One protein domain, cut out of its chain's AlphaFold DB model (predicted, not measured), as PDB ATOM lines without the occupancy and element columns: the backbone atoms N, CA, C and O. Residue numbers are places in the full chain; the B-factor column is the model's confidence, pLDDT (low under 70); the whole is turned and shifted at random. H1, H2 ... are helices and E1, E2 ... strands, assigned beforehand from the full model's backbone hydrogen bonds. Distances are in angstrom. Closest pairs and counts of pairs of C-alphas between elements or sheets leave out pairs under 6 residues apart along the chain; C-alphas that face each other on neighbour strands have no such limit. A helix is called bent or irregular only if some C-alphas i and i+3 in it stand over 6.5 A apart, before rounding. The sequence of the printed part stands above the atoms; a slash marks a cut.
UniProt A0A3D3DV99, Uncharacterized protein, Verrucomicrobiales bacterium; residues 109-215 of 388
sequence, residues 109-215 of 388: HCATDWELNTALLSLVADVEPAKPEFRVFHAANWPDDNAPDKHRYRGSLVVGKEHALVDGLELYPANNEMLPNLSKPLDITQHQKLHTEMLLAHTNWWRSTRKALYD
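This is residues 109 to 215 of the 388 residues of an uncharacterized protein of Verrucomicrobiales bacterium (UniProt A0A3D3DV99). A small four-stranded sheet is covered on one face by one long helix, H3, which crosses it slantwise; a loose helix, H1, lies off to one side beyond the E1 edge, and the short H2 lies beyond one end of the strands, near the end of H3. After E4, a long stretch without named elements, residues 174 to 191, passes round the E4 edge to the start of H3. The printed part has 107 residues, with three named helices and four named strands in the order H1 E1 H2 E2 E3 E4 H3; the class is mixed, helices and strands. The sheet's order is E1 E2 E3 E4, antiparallel throughout. The whole is compact, with a radius of gyration of the C-alphas of 14.9 A and spans of 43 by 37 by 24 A.

H1, residues 113 to 124, begins at C-alpha 113 (472.690, 358.111, 521.238) and is 15.9 A long. E1 is residues 135 to 138, 10.2 A, and H2 is residues 148 to 151, 5.3 A. E2 is residues 156 to 159, 9.9 A; E3 is residues 163 to 166, 9.9 A; E4 is residues 170 to 173, 10.4 A, with C-alpha 170 at (474.384, 334.625, 512.363). H3, residues 192 to 214, measures 31.7 A and ends at C-alpha 214 (489.540, 356.895, 513.578). It is irregular, with C-alphas 208 and 211 7.2 A apart, and has a kink of 45 degrees near residue 208.

E2, E3 and E4 form a meander, each strand the antiparallel neighbour of the one before; E2 and E3 are a hairpin, as are E3 and E4. Within hydrogen-bond range are N 137 and O 157, 2.8 A, between E1 and E2; N 158 and O 165, 2.9 A, between E2 and E3; and N 164 and O 172, 2.8 A, between E3 and E4. H3 is on the sheet, making two layers, helix over one face, at a height of 9.2 A. It lies over E1, E2 and E3, slantwise to the strands, at 51 degrees to E3 on the local plane. The closest C-alphas of E2 and H3 are those of Val 158 and Met 198, 6.5 A. H2 is not on the sheet; it only just touches H3, with 3 pairs of C-alphas within 8 A, the closest those of Pro 148 and Leu 213 at 7.1 A, and H3 does so with residues 210 to 214 alone. H1 is not on the sheet and is apart from H2 and H3. Every O i to N i+4 pair is within hydrogen-bond range in H1, 17 of 19 are in H3, and H2 is too short for such a pair.

The C-alphas farthest apart, those of Val 124 and Thr 189, are 44.0 A apart. The printed part has no cut, and E4 to H3 is its long link. The mean pLDDT of the printed part is 79.7; residues 109 to 131, 140 to 141 and 143 to 146 are under 70, and H1 has a mean of 47.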
ATOM      1  N   HIS A 109     476.748 349.210 528.889       31.64
ATOM      2  CA  HIS A 109     476.885 350.673 528.914       31.64
ATOM      3  C   HIS A 109     476.214 351.414 527.747       31.64
ATOM      4  O   HIS A 109     476.377 352.626 527.614       31.64
ATOM      5  N   CYS A 110     475.426 350.735 526.915       33.41
ATOM      6  CA  CYS A 110     474.881 351.323 525.693       33.41
ATOM      7  C   CYS A 110     473.447 351.849 525.882       33.41
ATOM      8  O   CYS A 110     472.513 351.299 525.308       33.41
ATOM      9  N   ALA A 111     473.245 352.945 526.622       33.44
ATOM     10  CA  ALA A 111     472.125 353.813 526.253       33.44
ATOM     11  C   ALA A 111     472.509 354.436 524.906       33.44
ATOM     12  O   ALA A 111     473.507 355.153 524.819       33.44
ATOM     13  N   THR A 112     471.805 354.077 523.834       46.41
ATOM     14  CA  THR A 112     472.191 354.539 522.497       46.41
ATOM     15  C   THR A 112     471.995 356.050 522.385       46.41
ATOM     16  O   THR A 112     471.002 356.602 522.870       46.41
ATOM     17  N   ASP A 113     472.904 356.726 521.675       46.41
ATOM     18  CA  ASP A 113     472.690 358.111 521.238       46.41
ATOM     19  C   ASP A 113     471.341 358.243 520.505       46.41
ATOM     20  O   ASP A 113     470.721 359.293 520.583       46.41
ATOM     21  N   TRP A 114     470.833 357.182 519.859       42.00
ATOM     22  CA  TRP A 114     469.521 357.164 519.206       42.00
ATOM     23  C   TRP A 114     468.340 357.276 520.175       42.00
ATOM     24  O   TRP A 114     467.458 358.089 519.930       42.00
ATOM     25  N   GLU A 115     468.278 356.499 521.260       49.53
ATOM     26  CA  GLU A 115     467.152 356.560 522.212       49.53
ATOM     27  C   GLU A 115     467.126 357.891 522.964       49.53
ATOM     28  O   GLU A 115     466.060 358.483 523.145       49.53
ATOM     29  N   LEU A 116     468.306 358.418 523.301       45.75
ATOM     30  CA  LEU A 116     468.436 359.745 523.889       45.75
ATOM     31  C   LEU A 116     468.078 360.845 522.876       45.75
ATOM     32  O   LEU A 116     467.320 361.750 523.206       45.75
ATOM     33  N   ASN A 117     468.569 360.767 521.636       46.16
ATOM     34  CA  ASN A 117     468.289 361.750 520.584       46.16
ATOM     35  C   ASN A 117     466.832 361.685 520.094       46.16
ATOM     36  O   ASN A 117     466.254 362.718 519.796       46.16
ATOM     37  N   THR A 118     466.206 360.507 520.081       48.62
ATOM     38  CA  THR A 118     464.781 360.312 519.755       48.62
ATOM     39  C   THR A 118     463.893 360.913 520.830       48.62
ATOM     40  O   THR A 118     462.980 361.661 520.501       48.62
ATOM     41  N   ALA A 119     464.197 360.656 522.107       50.34
ATOM     42  CA  ALA A 119     463.504 361.298 523.219       50.34
ATOM     43  C   ALA A 119     463.703 362.824 523.209       50.34
ATOM     44  O   ALA A 119     462.789 363.568 523.541       50.34
ATOM     45  N   LEU A 120     464.882 363.311 522.807       45.31
ATOM     46  CA  LEU A 120     465.160 364.745 522.692       45.31
ATOM     47  C   LEU A 120     464.439 365.392 521.500       45.31
ATOM     48  O   LEU A 120     463.905 366.487 521.646       45.31
ATOM     49  N   LEU A 121     464.397 364.737 520.340       47.25
ATOM     50  CA  LEU A 121     463.723 365.247 519.145       47.25
ATOM     51  C   LEU A 121     462.200 365.245 519.306       47.25
ATOM     52  O   LEU A 121     461.568 366.238 518.953       47.25
ATOM     53  N   SER A 122     461.625 364.206 519.917       51.94
ATOM     54  CA  SER A 122     460.187 364.170 520.210       51.94
ATOM     55  C   SER A 122     459.771 365.202 521.262       51.94
ATOM     56  O   SER A 122     458.648 365.693 521.224       51.94
ATOM     57  N   LEU A 123     460.676 365.586 522.173       49.19
ATOM     58  CA  LEU A 123     460.429 366.639 523.166       49.19
ATOM     59  C   LEU A 123     460.549 368.064 522.606       49.19
ATOM     60  O   LEU A 123     459.915 368.965 523.148       49.19
ATOM     61  N   VAL A 124     461.390 368.290 521.592       46.84
ATOM     62  CA  VAL A 124     461.747 369.645 521.123       46.84
ATOM     63  C   VAL A 124     461.071 370.017 519.804       46.84
ATOM     64  O   VAL A 124     460.835 371.199 519.566       46.84
ATOM     65  N   ALA A 125     460.777 369.047 518.938       57.12
ATOM     66  CA  ALA A 125     460.326 369.323 517.577       57.12
ATOM     67  C   ALA A 125     458.867 368.928 517.293       57.12
ATOM     68  O   ALA A 125     458.411 369.198 516.189       57.12
ATOM     69  N   ASP A 126     458.154 368.271 518.224       55.03
ATOM     70  CA  ASP A 126     456.866 367.591 517.945       55.03
ATOM     71  C   ASP A 126     456.939 366.674 516.698       55.03
ATOM     72  O   ASP A 126     455.944 366.352 516.051       55.03
ATOM     73  N   VAL A 127     458.149 366.226 516.355       54.72
ATOM     74  CA  VAL A 127     458.402 365.237 515.314       54.72
ATOM     75  C   VAL A 127     458.699 363.940 516.040       54.72
ATOM     76  O   VAL A 127     459.732 363.828 516.699       54.72
ATOM     77  N   GLU A 128     457.813 362.952 515.926       57.97
ATOM     78  CA  GLU A 128     458.201 361.570 516.188       57.97
ATOM     79  C   GLU A 128     459.099 361.133 515.026       57.97
ATOM     80  O   GLU A 128     458.602 360.948 513.909       57.97
ATOM     81  N   PRO A 129     460.430 361.021 515.214       60.94
ATOM     82  CA  PRO A 129     461.266 360.515 514.145       60.94
ATOM     83  C   PRO A 129     460.805 359.095 513.822       60.94
ATOM     84  O   PRO A 129     460.571 358.288 514.727       60.94
ATOM     85  N   ALA A 130     460.678 358.794 512.529       68.75
ATOM     86  CA  ALA A 130     460.347 357.451 512.084       68.75
ATOM     87  C   ALA A 130     461.303 356.457 512.756       68.75
ATOM     88  O   ALA A 130     462.528 356.608 512.696       68.75
ATOM     89  N   LYS A 131     460.731 355.473 513.454       66.75
ATOM     90  CA  LYS A 131     461.509 354.448 514.148       66.75
ATOM     91  C   LYS A 131     462.369 353.743 513.091       66.75
ATOM     92  O   LYS A 131     461.819 353.328 512.070       66.75
ATOM     93  N   PRO A 132     463.692 353.631 513.286       74.38
ATOM     94  CA  PRO A 132     464.548 353.035 512.284       74.38
ATOM     95  C   PRO A 132     464.167 351.564 512.180       74.38
ATOM     96  O   PRO A 132     463.892 350.917 513.193       74.38
ATOM     97  N   GLU A 133     464.145 351.054 510.955       82.50
ATOM     98  CA  GLU A 133     463.810 349.656 510.674       82.50
ATOM     99  C   GLU A 133     464.748 348.690 511.415       82.50
ATOM    100  O   GLU A 133     464.316 347.656 511.925       82.50
ATOM    101  N   PHE A 134     466.016 349.089 511.557       87.62
ATOM    102  CA  PHE A 134     467.045 348.348 512.271       87.62
ATOM    103  C   PHE A 134     467.769 349.236 513.283       87.62
ATOM    104  O   PHE A 134     468.110 350.387 513.001       87.62
ATOM    105  N   ARG A 135     468.065 348.679 514.457       88.38
ATOM    106  CA  ARG A 135     468.970 349.269 515.452       88.38
ATOM    107  C   ARG A 135     470.303 348.544 515.414       88.38
ATOM    108  O   ARG A 135     470.323 347.325 515.302       88.38
ATOM    109  N   VAL A 136     471.404 349.280 515.529       88.19
ATOM    110  CA  VAL A 136     472.757 348.711 515.499       88.19
ATOM    111  C   VAL A 136     473.446 348.959 516.834       88.19
ATOM    112  O   VAL A 136     473.556 350.100 517.281       88.19
ATOM    113  N   PHE A 137     473.925 347.884 517.444       87.50
ATOM    114  CA  PHE A 137     474.795 347.877 518.610       87.50
ATOM    115  C   PHE A 137     476.155 347.335 518.191       87.50
ATOM    116  O   PHE A 137     476.249 346.452 517.338       87.50
ATOM    117  N   HIS A 138     477.217 347.875 518.778       84.00
ATOM    118  CA  HIS A 138     478.568 347.505 518.390       84.00
ATOM    119  C   HIS A 138     479.536 347.687 519.551       84.00
ATOM    120  O   HIS A 138     479.680 348.792 520.078       84.00
ATOM    121  N   ALA A 139     480.165 346.598 519.977       79.88
ATOM    122  CA  ALA A 139     481.141 346.620 521.054       79.88
ATOM    123  C   ALA A 139     482.526 346.981 520.498       79.88
ATOM    124  O   ALA A 139     483.238 346.118 519.989       79.88
ATOM    125  N   ALA A 140     482.937 348.243 520.648       68.94
ATOM    126  CA  ALA A 140     484.207 348.777 520.137       68.94
ATOM    127  C   ALA A 140     485.449 348.446 520.999       68.94
ATOM    128  O   ALA A 140     486.400 349.221 521.050       68.94
ATOM    129  N   ASN A 141     485.466 347.290 521.671       68.62
ATOM    130  CA  ASN A 141     486.560 346.866 522.558       68.62
ATOM    131  C   ASN A 141     487.635 346.065 521.800       68.62
ATOM    132  O   ASN A 141     487.999 344.957 522.207       68.62
ATOM    133  N   TRP A 142     488.103 346.572 520.662       71.25
ATOM    134  CA  TRP A 142     489.140 345.895 519.877       71.25
ATOM    135  C   TRP A 142     490.535 346.388 520.245       71.25
ATOM    136  O   TRP A 142     490.678 347.500 520.754       71.25
ATOM    137  N   PRO A 143     491.577 345.580 519.992       65.44
ATOM    138  CA  PRO A 143     492.943 346.071 520.034       65.44
ATOM    139  C   PRO A 143     493.094 347.277 519.105       65.44
ATOM    140  O   PRO A 143     492.586 347.264 517.985       65.44
ATOM    141  N   ASP A 144     493.808 348.298 519.566       61.91
ATOM    142  CA  ASP A 144     494.140 349.462 518.753       61.91
ATOM    143  C   ASP A 144     495.248 349.093 517.753       61.91
ATOM    144  O   ASP A 144     496.438 349.269 518.012       61.91
ATOM    145  N   ASP A 145     494.863 348.467 516.639       65.06
ATOM    146  CA  ASP A 145     495.762 348.145 515.526       65.06
ATOM    147  C   ASP A 145     495.649 349.153 514.367       65.06
ATOM    148  O   ASP A 145     496.142 348.890 513.268       65.06
ATOM    149  N   ASN A 146     495.007 350.310 514.598       63.16
ATOM    150  CA  ASN A 146     494.642 351.301 513.578       63.16
ATOM    151  C   ASN A 146     493.834 350.735 512.389       63.16
ATOM    152  O   ASN A 146     493.699 351.413 511.368       63.16
ATOM    153  N   ALA A 147     493.254 349.532 512.490       80.56
ATOM    154  CA  ALA A 147     492.448 348.936 511.430       80.56
ATOM    155  C   ALA A 147     491.022 348.551 511.889       80.56
ATOM    156  O   ALA A 147     490.630 347.388 511.734       80.56
ATOM    157  N   PRO A 148     490.188 349.517 512.346       82.12
ATOM    158  CA  PRO A 148     488.779 349.300 512.687       82.12
ATOM    159  C   PRO A 148     488.009 348.450 511.675       82.12
ATOM    160  O   PRO A 148     487.157 347.651 512.054       82.12
ATOM    161  N   ASP A 149     488.308 348.584 510.379       88.31
ATOM    162  CA  ASP A 149     487.602 347.853 509.323       88.31
ATOM    163  C   ASP A 149     487.776 346.322 509.415       88.31
ATOM    164  O   ASP A 149     486.871 345.596 509.005       88.31
ATOM    165  N   LYS A 150     488.858 345.813 510.026       88.44
ATOM    166  CA  LYS A 150     489.016 344.373 510.331       88.44
ATOM    167  C   LYS A 150     488.018 343.882 511.379       88.44
ATOM    168  O   LYS A 150     487.746 342.688 511.477       88.44
ATOM    169  N   HIS A 151     487.489 344.798 512.177       87.12
ATOM    170  CA  HIS A 151     486.547 344.523 513.252       87.12
ATOM    171  C   HIS A 151     485.129 344.966 512.913       87.12
ATOM    172  O   HIS A 151     484.248 344.892 513.764       87.12
ATOM    173  N   ARG A 152     484.889 345.352 511.653       90.31
ATOM    174  CA  ARG A 152     483.619 345.903 511.194       90.31
ATOM    175  C   ARG A 152     482.408 345.128 511.670       90.31
ATOM    176  O   ARG A 152     481.467 345.755 512.115       90.31
ATOM    177  N   TYR A 153     482.405 343.805 511.590       91.31
ATOM    178  CA  TYR A 153     481.258 343.021 512.047       91.31
ATOM    179  C   TYR A 153     481.450 342.425 513.443       91.31
ATOM    180  O   TYR A 153     480.480 342.008 514.053       91.31
ATOM    181  N   ARG A 154     482.664 342.415 513.995       88.50
ATOM    182  CA  ARG A 154     482.966 341.729 515.254       88.50
ATOM    183  C   ARG A 154     482.379 342.470 516.454       88.50
ATOM    184  O   ARG A 154     482.742 343.612 516.711       88.50
ATOM    185  N   GLY A 155     481.572 341.781 517.251       85.75
ATOM    186  CA  GLY A 155     480.841 342.368 518.369       85.75
ATOM    187  C   GLY A 155     479.673 343.243 517.916       85.75
ATOM    188  O   GLY A 155     479.278 344.135 518.669       85.75
ATOM    189  N   SER A 156     479.157 343.033 516.701       91.50
ATOM    190  CA  SER A 156     478.000 343.767 516.186       91.50
ATOM    191  C   SER A 156     476.706 343.005 516.445       91.50
ATOM    192  O   SER A 156     476.652 341.778 516.373       91.50
ATOM    193  N   LEU A 157     475.646 343.749 516.732       93.00
ATOM    194  CA  LEU A 157     474.289 343.242 516.844       93.00
ATOM    195  C   LEU A 157     473.373 344.215 516.106       93.00
ATOM    196  O   LEU A 157     473.195 345.357 516.526       93.00
ATOM    197  N   VAL A 158     472.788 343.769 515.002       94.00
ATOM    198  CA  VAL A 158     471.719 344.504 514.322       94.00
ATOM    199  C   VAL A 158     470.401 343.878 514.718       94.00
ATOM    200  O   VAL A 158     470.245 342.676 514.559       94.00
ATOM    201  N   VAL A 159     469.446 344.659 515.204       92.75
ATOM    202  CA  VAL A 159     468.136 344.148 515.613       92.75
ATOM    203  C   VAL A 159     467.040 344.852 514.831       92.75
ATOM    204  O   VAL A 159     466.946 346.081 514.848       92.75
ATOM    205  N   GLY A 160     466.239 344.061 514.125       90.44
ATOM    206  CA  GLY A 160     464.994 344.478 513.488       90.44
ATOM    207  C   GLY A 160     463.786 344.147 514.363       90.44
ATOM    208  O   GLY A 160     463.909 343.934 515.567       90.44
ATOM    209  N   LYS A 161     462.598 344.088 513.756       87.94
ATOM    210  CA  LYS A 161     461.340 343.833 514.478       87.94
ATOM    211  C   LYS A 161     461.258 342.430 515.097       87.94
ATOM    212  O   LYS A 161     460.793 342.285 516.217       87.94
ATOM    213  N   GLU A 162     461.691 341.418 514.350       93.81
ATOM    214  CA  GLU A 162     461.515 339.996 514.700       93.81
ATOM    215  C   GLU A 162     462.821 339.205 514.584       93.81
ATOM    216  O   GLU A 162     462.838 337.986 514.735       93.81
ATOM    217  N   HIS A 163     463.928 339.889 514.286       95.88
ATOM    218  CA  HIS A 163     465.188 339.256 513.922       95.88
ATOM    219  C   HIS A 163     466.388 340.044 514.425       95.88
ATOM    220  O   HIS A 163     466.337 341.269 514.561       95.88
ATOM    221  N   ALA A 164     467.484 339.336 514.646       95.38
ATOM    222  CA  ALA A 164     468.761 339.890 515.040       95.38
ATOM    223  C   ALA A 164     469.889 339.266 514.216       95.38
ATOM    224  O   ALA A 164     469.955 338.048 514.094       95.38
ATOM    225  N   LEU A 165     470.781 340.098 513.689       96.56
ATOM    226  CA  LEU A 165     472.012 339.687 513.029       96.56
ATOM    227  C   LEU A 165     473.172 339.908 513.997       96.56
ATOM    228  O   LEU A 165     473.441 341.044 514.394       96.56
ATOM    229  N   VAL A 166     473.845 338.824 514.359       94.19
ATOM    230  CA  VAL A 166     474.996 338.805 515.259       94.19
ATOM    231  C   VAL A 166     476.267 338.643 514.445       94.19
ATOM    232  O   VAL A 166     476.363 337.796 513.558       94.19
ATOM    233  N   ASP A 167     477.242 339.493 514.741       93.31
ATOM    234  CA  ASP A 167     478.572 339.496 514.143       93.31
ATOM    235  C   ASP A 167     478.603 339.557 512.606       93.31
ATOM    236  O   ASP A 167     479.595 339.196 511.975       93.31
ATOM    237  N   GLY A 168     477.516 340.035 511.988       94.62
ATOM    238  CA  GLY A 168     477.331 340.037 510.534       94.62
ATOM    239  C   GLY A 168     477.262 338.640 509.905       94.62
ATOM    240  O   GLY A 168     477.386 338.538 508.687       94.62
ATOM    241  N   LEU A 169     477.114 337.593 510.723       95.06
ATOM    242  CA  LEU A 169     477.219 336.195 510.311       95.06
ATOM    243  C   LEU A 169     475.970 335.391 510.652       95.06
ATOM    244  O   LEU A 169     475.507 334.640 509.808       95.06
ATOM    245  N   GLU A 170     475.434 335.516 511.864       96.31
ATOM    246  CA  GLU A 170     474.384 334.625 512.363       96.31
ATOM    247  C   GLU A 170     473.064 335.372 512.523       96.31
ATOM    248  O   GLU A 170     473.009 336.441 513.133       96.31
ATOM    249  N   LEU A 171     471.985 334.803 511.983       97.25
ATOM    250  CA  LEU A 171     470.645 335.367 512.092       97.25
ATOM    251  C   LEU A 171     469.855 334.619 513.166       97.25
ATOM    252  O   LEU A 171     469.812 333.393 513.170       97.25
ATOM    253  N   TYR A 172     469.186 335.351 514.046       97.00
ATOM    254  CA  TYR A 172     468.363 334.807 515.123       97.00
ATOM    255  C   TYR A 172     466.974 335.435 515.103       97.00
ATOM    256  O   TYR A 172     466.848 336.604 514.732       97.00
ATOM    257  N   PRO A 173     465.934 334.721 515.560       96.06
ATOM    258  CA  PRO A 173     464.673 335.364 515.880       96.06
ATOM    259  C   PRO A 173     464.862 336.269 517.106       96.06
ATOM    260  O   PRO A 173     465.601 335.935 518.036       96.06
ATOM    261  N   ALA A 174     464.179 337.405 517.119       91.00
ATOM    262  CA  ALA A 174     464.146 338.352 518.226       91.00
ATOM    263  C   ALA A 174     462.701 338.612 518.655       91.00
ATOM    264  O   ALA A 174     461.775 338.544 517.849       91.00
ATOM    265  N   ASN A 175     462.500 338.891 519.941       86.50
ATOM    266  CA  ASN A 175     461.185 339.261 520.461       86.50
ATOM    267  C   ASN A 175     460.902 340.768 520.276       86.50
ATOM    268  O   ASN A 175     461.768 341.540 519.864       86.50
ATOM    269  N   ASN A 176     459.698 341.207 520.657       78.38
ATOM    270  CA  ASN A 176     459.294 342.620 520.607       78.38
ATOM    271  C   ASN A 176     460.154 343.549 521.490       78.38
ATOM    272  O   ASN A 176     460.139 344.765 521.301       78.38
ATOM    273  N   GLU A 177     460.902 342.986 522.439       77.62
ATOM    274  CA  GLU A 177     461.855 343.695 523.301       77.62
ATOM    275  C   GLU A 177     463.261 343.755 522.690       77.62
ATOM    276  O   GLU A 177     464.196 344.225 523.332       77.62
ATOM    277  N   MET A 178     463.418 343.317 521.435       77.31
ATOM    278  CA  MET A 178     464.682 343.347 520.698       77.31
ATOM    279  C   MET A 178     465.748 342.414 521.292       77.31
ATOM    280  O   MET A 178     466.947 342.625 521.103       77.31
ATOM    281  N   LEU A 179     465.317 341.361 521.994       79.00
ATOM    282  CA  LEU A 179     466.192 340.352 522.580       79.00
ATOM    283  C   LEU A 179     466.309 339.155 521.623       79.00
ATOM    284  O   LEU A 179     465.299 338.487 521.368       79.00
ATOM    285  N   PRO A 180     467.509 338.859 521.086       86.25
ATOM    286  CA  PRO A 180     467.717 337.687 520.246       86.25
ATOM    287  C   PRO A 180     467.598 336.389 521.046       86.25
ATOM    288  O   PRO A 180     468.175 336.247 522.126       86.25
ATOM    289  N   ASN A 181     466.921 335.394 520.478       90.00
ATOM    290  CA  ASN A 181     466.962 334.029 520.982       90.00
ATOM    291  C   ASN A 181     468.156 333.277 520.378       90.00
ATOM    292  O   ASN A 181     468.033 332.576 519.374       90.00
ATOM    293  N   LEU A 182     469.302 333.380 521.050       88.56
ATOM    294  CA  LEU A 182     470.572 332.790 520.612       88.56
ATOM    295  C   LEU A 182     470.584 331.250 520.580       88.56
ATOM    296  O   LEU A 182     471.527 330.652 520.073       88.56
ATOM    297  N   SER A 183     469.548 330.585 521.103       91.44
ATOM    298  CA  SER A 183     469.462 329.116 521.087       91.44
ATOM    299  C   SER A 183     468.981 328.533 519.756       91.44
ATOM    300  O   SER A 183     469.047 327.320 519.565       91.44
ATOM    301  N   LYS A 184     468.467 329.369 518.844       92.38
ATOM    302  CA  LYS A 184     467.852 328.932 517.584       92.38
ATOM    303  C   LYS A 184     468.316 329.812 516.418       92.38
ATOM    304  O   LYS A 184     467.578 330.723 516.041       92.38
ATOM    305  N   PRO A 185     469.521 329.585 515.864       95.69
ATOM    306  CA  PRO A 185     469.935 330.282 514.653       95.69
ATOM    307  C   PRO A 185     468.994 329.925 513.494       95.69
ATOM    308  O   PRO A 185     468.535 328.788 513.377       95.69
ATOM    309  N   LEU A 186     468.691 330.909 512.653       96.25
ATOM    310  CA  LEU A 186     467.907 330.746 511.435       96.25
ATOM    311  C   LEU A 186     468.818 330.372 510.269       96.25
ATOM    312  O   LEU A 186     469.954 330.838 510.167       96.25
ATOM    313  N   ASP A 187     468.287 329.571 509.351       96.94
ATOM    314  CA  ASP A 187     468.968 329.255 508.102       96.94
ATOM    315  C   ASP A 187     468.979 330.482 507.177       96.94
ATOM    316  O   ASP A 187     467.943 330.921 506.664       96.94
ATOM    317  N   ILE A 188     470.173 331.029 506.951       96.19
ATOM    318  CA  ILE A 188     470.403 332.211 506.116       96.19
ATOM    319  C   ILE A 188     469.996 331.958 504.665       96.19
ATOM    320  O   ILE A 188     469.543 332.889 504.004       96.19
ATOM    321  N   THR A 189     470.100 330.724 504.163       96.19
ATOM    322  CA  THR A 189     469.710 330.409 502.779       96.19
ATOM    323  C   THR A 189     468.211 330.621 502.560       96.19
ATOM    324  O   THR A 189     467.798 331.084 501.500       96.19
ATOM    325  N   GLN A 190     467.404 330.398 503.601       97.12
ATOM    326  CA  GLN A 190     465.960 330.647 503.597       97.12
ATOM    327  C   GLN A 190     465.609 332.114 503.909       97.12
ATOM    328  O   GLN A 190     464.512 332.567 503.593       97.12
ATOM    329  N   HIS A 191     466.540 332.873 504.497       96.31
ATOM    330  CA  HIS A 191     466.345 334.255 504.960       96.31
ATOM    331  C   HIS A 191     467.303 335.246 504.267       96.31
ATOM    332  O   HIS A 191     467.653 336.288 504.825       96.31
ATOM    333  N   GLN A 192     467.733 334.945 503.036       97.38
ATOM    334  CA  GLN A 192     468.836 335.648 502.363       97.38
ATOM    335  C   GLN A 192     468.569 337.146 502.161       97.38
ATOM    336  O   GLN A 192     469.469 337.976 502.325       97.38
ATOM    337  N   LYS A 193     467.324 337.497 501.813       96.94
ATOM    338  CA  LYS A 193     466.894 338.889 501.633       96.94
ATOM    339  C   LYS A 193     467.036 339.680 502.936       96.94
ATOM    340  O   LYS A 193     467.737 340.686 502.955       96.94
ATOM    341  N   LEU A 194     466.457 339.169 504.022       95.81
ATOM    342  CA  LEU A 194     466.515 339.797 505.341       95.81
ATOM    343  C   LEU A 194     467.958 339.919 505.849       95.81
ATOM    344  O   LEU A 194     468.362 340.978 506.321       95.81
ATOM    345  N   HIS A 195     468.761 338.861 505.703       96.69
ATOM    346  CA  HIS A 195     470.178 338.895 506.062       96.69
ATOM    347  C   HIS A 195     470.917 340.026 505.324       96.69
ATOM    348  O   HIS A 195     471.675 340.785 505.927       96.69
ATOM    349  N   THR A 196     470.648 340.188 504.027       96.94
ATOM    350  CA  THR A 196     471.258 341.230 503.191       96.94
ATOM    351  C   THR A 196     470.803 342.633 503.603       96.94
ATOM    352  O   THR A 196     471.629 343.543 503.673       96.94
ATOM    353  N   GLU A 197     469.522 342.818 503.925       96.50
ATOM    354  CA  GLU A 197     468.975 344.088 504.424       96.50
ATOM    355  C   GLU A 197     469.621 344.494 505.757       96.50
ATOM    356  O   GLU A 197     470.106 345.621 505.895       96.50
ATOM    357  N   MET A 198     469.739 343.562 506.708       96.56
ATOM    358  CA  MET A 198     470.386 343.813 508.001       96.56
ATOM    359  C   MET A 198     471.887 344.093 507.854       96.56
ATOM    360  O   MET A 198     472.423 344.996 508.506       96.56
ATOM    361  N   LEU A 199     472.572 343.379 506.956       96.69
ATOM    362  CA  LEU A 199     473.982 343.621 506.652       96.69
ATOM    363  C   LEU A 199     474.190 344.990 505.989       96.69
ATOM    364  O   LEU A 199     475.164 345.693 506.282       96.69
ATOM    365  N   LEU A 200     473.273 345.406 505.114       96.00
ATOM    366  CA  LEU A 200     473.288 346.729 504.499       96.00
ATOM    367  C   LEU A 200     473.034 347.828 505.539       96.00
ATOM    368  O   LEU A 200     473.752 348.830 505.551       96.00
ATOM    369  N   ALA A 201     472.090 347.621 506.459       93.81
ATOM    370  CA  ALA A 201     471.843 348.531 507.575       93.81
ATOM    371  C   ALA A 201     473.096 348.697 508.451       93.81
ATOM    372  O   ALA A 201     473.531 349.826 508.697       93.81
ATOM    373  N   HIS A 202     473.748 347.587 508.821       94.62
ATOM    374  CA  HIS A 202     475.037 347.614 509.515       94.62
ATOM    375  C   HIS A 202     476.093 348.397 508.726       94.62
ATOM    376  O   HIS A 202     476.815 349.226 509.269       94.62
ATOM    377  N   THR A 203     476.201 348.136 507.423       94.94
ATOM    378  CA  THR A 203     477.175 348.774 506.528       94.94
ATOM    379  C   THR A 203     477.012 350.285 506.479       94.94
ATOM    380  O   THR A 203     478.001 351.018 506.539       94.94
ATOM    381  N   ASN A 204     475.772 350.748 506.364       92.12
ATOM    382  CA  ASN A 204     475.455 352.166 506.318       92.12
ATOM    383  C   ASN A 204     475.754 352.831 507.662       92.12
ATOM    384  O   ASN A 204     476.410 353.874 507.690       92.12
ATOM    385  N   TRP A 205     475.373 352.180 508.766       92.19
ATOM    386  CA  TRP A 205     475.750 352.622 510.104       92.19
ATOM    387  C   TRP A 205     477.276 352.709 510.256       92.19
ATOM    388  O   TRP A 205     477.782 353.783 510.578       92.19
ATOM    389  N   TRP A 206     478.019 351.650 509.914       91.12
ATOM    390  CA  TRP A 206     479.484 351.610 509.991       91.12
ATOM    391  C   TRP A 206     480.115 352.750 509.201       91.12
ATOM    392  O   TRP A 206     480.955 353.470 509.722       91.12
ATOM    393  N   ARG A 207     479.687 352.978 507.952       90.31
ATOM    394  CA  ARG A 207     480.189 354.091 507.126       90.31
ATOM    395  C   ARG A 207     479.953 355.451 507.784       90.31
ATOM    396  O   ARG A 207     480.833 356.305 507.714       90.31
ATOM    397  N   SER A 208     478.798 355.639 508.424       87.62
ATOM    398  CA  SER A 208     478.455 356.896 509.099       87.62
ATOM    399  C   SER A 208     479.288 357.147 510.363       87.62
ATOM    400  O   SER A 208     479.638 358.291 510.649       87.62
ATOM    401  N   THR A 209     479.659 356.091 511.093       84.44
ATOM    402  CA  THR A 209     480.419 356.183 512.350       84.44
ATOM    403  C   THR A 209     481.923 356.023 512.157       84.44
ATOM    404  O   THR A 209     482.689 356.475 513.006       84.44
ATOM    405  N   ARG A 210     482.368 355.473 511.017       83.62
ATOM    406  CA  ARG A 210     483.773 355.164 510.696       83.62
ATOM    407  C   ARG A 210     484.712 356.319 511.007       83.62
ATOM    408  O   ARG A 210     485.739 356.112 511.639       83.62
ATOM    409  N   LYS A 211     484.349 357.548 510.625       81.81
ATOM    410  CA  LYS A 211     485.182 358.731 510.890       81.81
ATOM    411  C   LYS A 211     485.428 358.949 512.390       81.81
ATOM    412  O   LYS A 211     486.538 359.293 512.767       81.81
ATOM    413  N   ALA A 212     484.420 358.725 513.229       78.06
ATOM    414  CA  ALA A 212     484.532 358.879 514.678       78.06
ATOM    415  C   ALA A 212     485.331 357.745 515.348       78.06
ATOM    416  O   ALA A 212     485.827 357.944 516.452       78.06
ATOM    417  N   LEU A 213     485.467 356.583 514.694       75.19
ATOM    418  CA  LEU A 213     486.328 355.492 515.168       75.19
ATOM    419  C   LEU A 213     487.814 355.826 514.978       75.19
ATOM    420  O   LEU A 213     488.619 355.536 515.853       75.19
ATOM    421  N   TYR A 214     488.165 356.461 513.857       75.31
ATOM    422  CA  TYR A 214     489.540 356.895 513.578       75.31
ATOM    423  C   TYR A 214     489.921 358.195 514.293       75.31
ATOM    424  O   TYR A 214     491.096 358.436 514.555       75.31
ATOM    425  N   ASP A 215     488.940 359.039 514.607       76.44
ATOM    426  CA  ASP A 215     489.142 360.290 515.334       76.44
ATOM    427  C   ASP A 215     488.140 360.380 516.493       76.44
ATOM    428  O   ASP A 215     487.067 360.988 516.355       76.44
TER     429      ASP A 215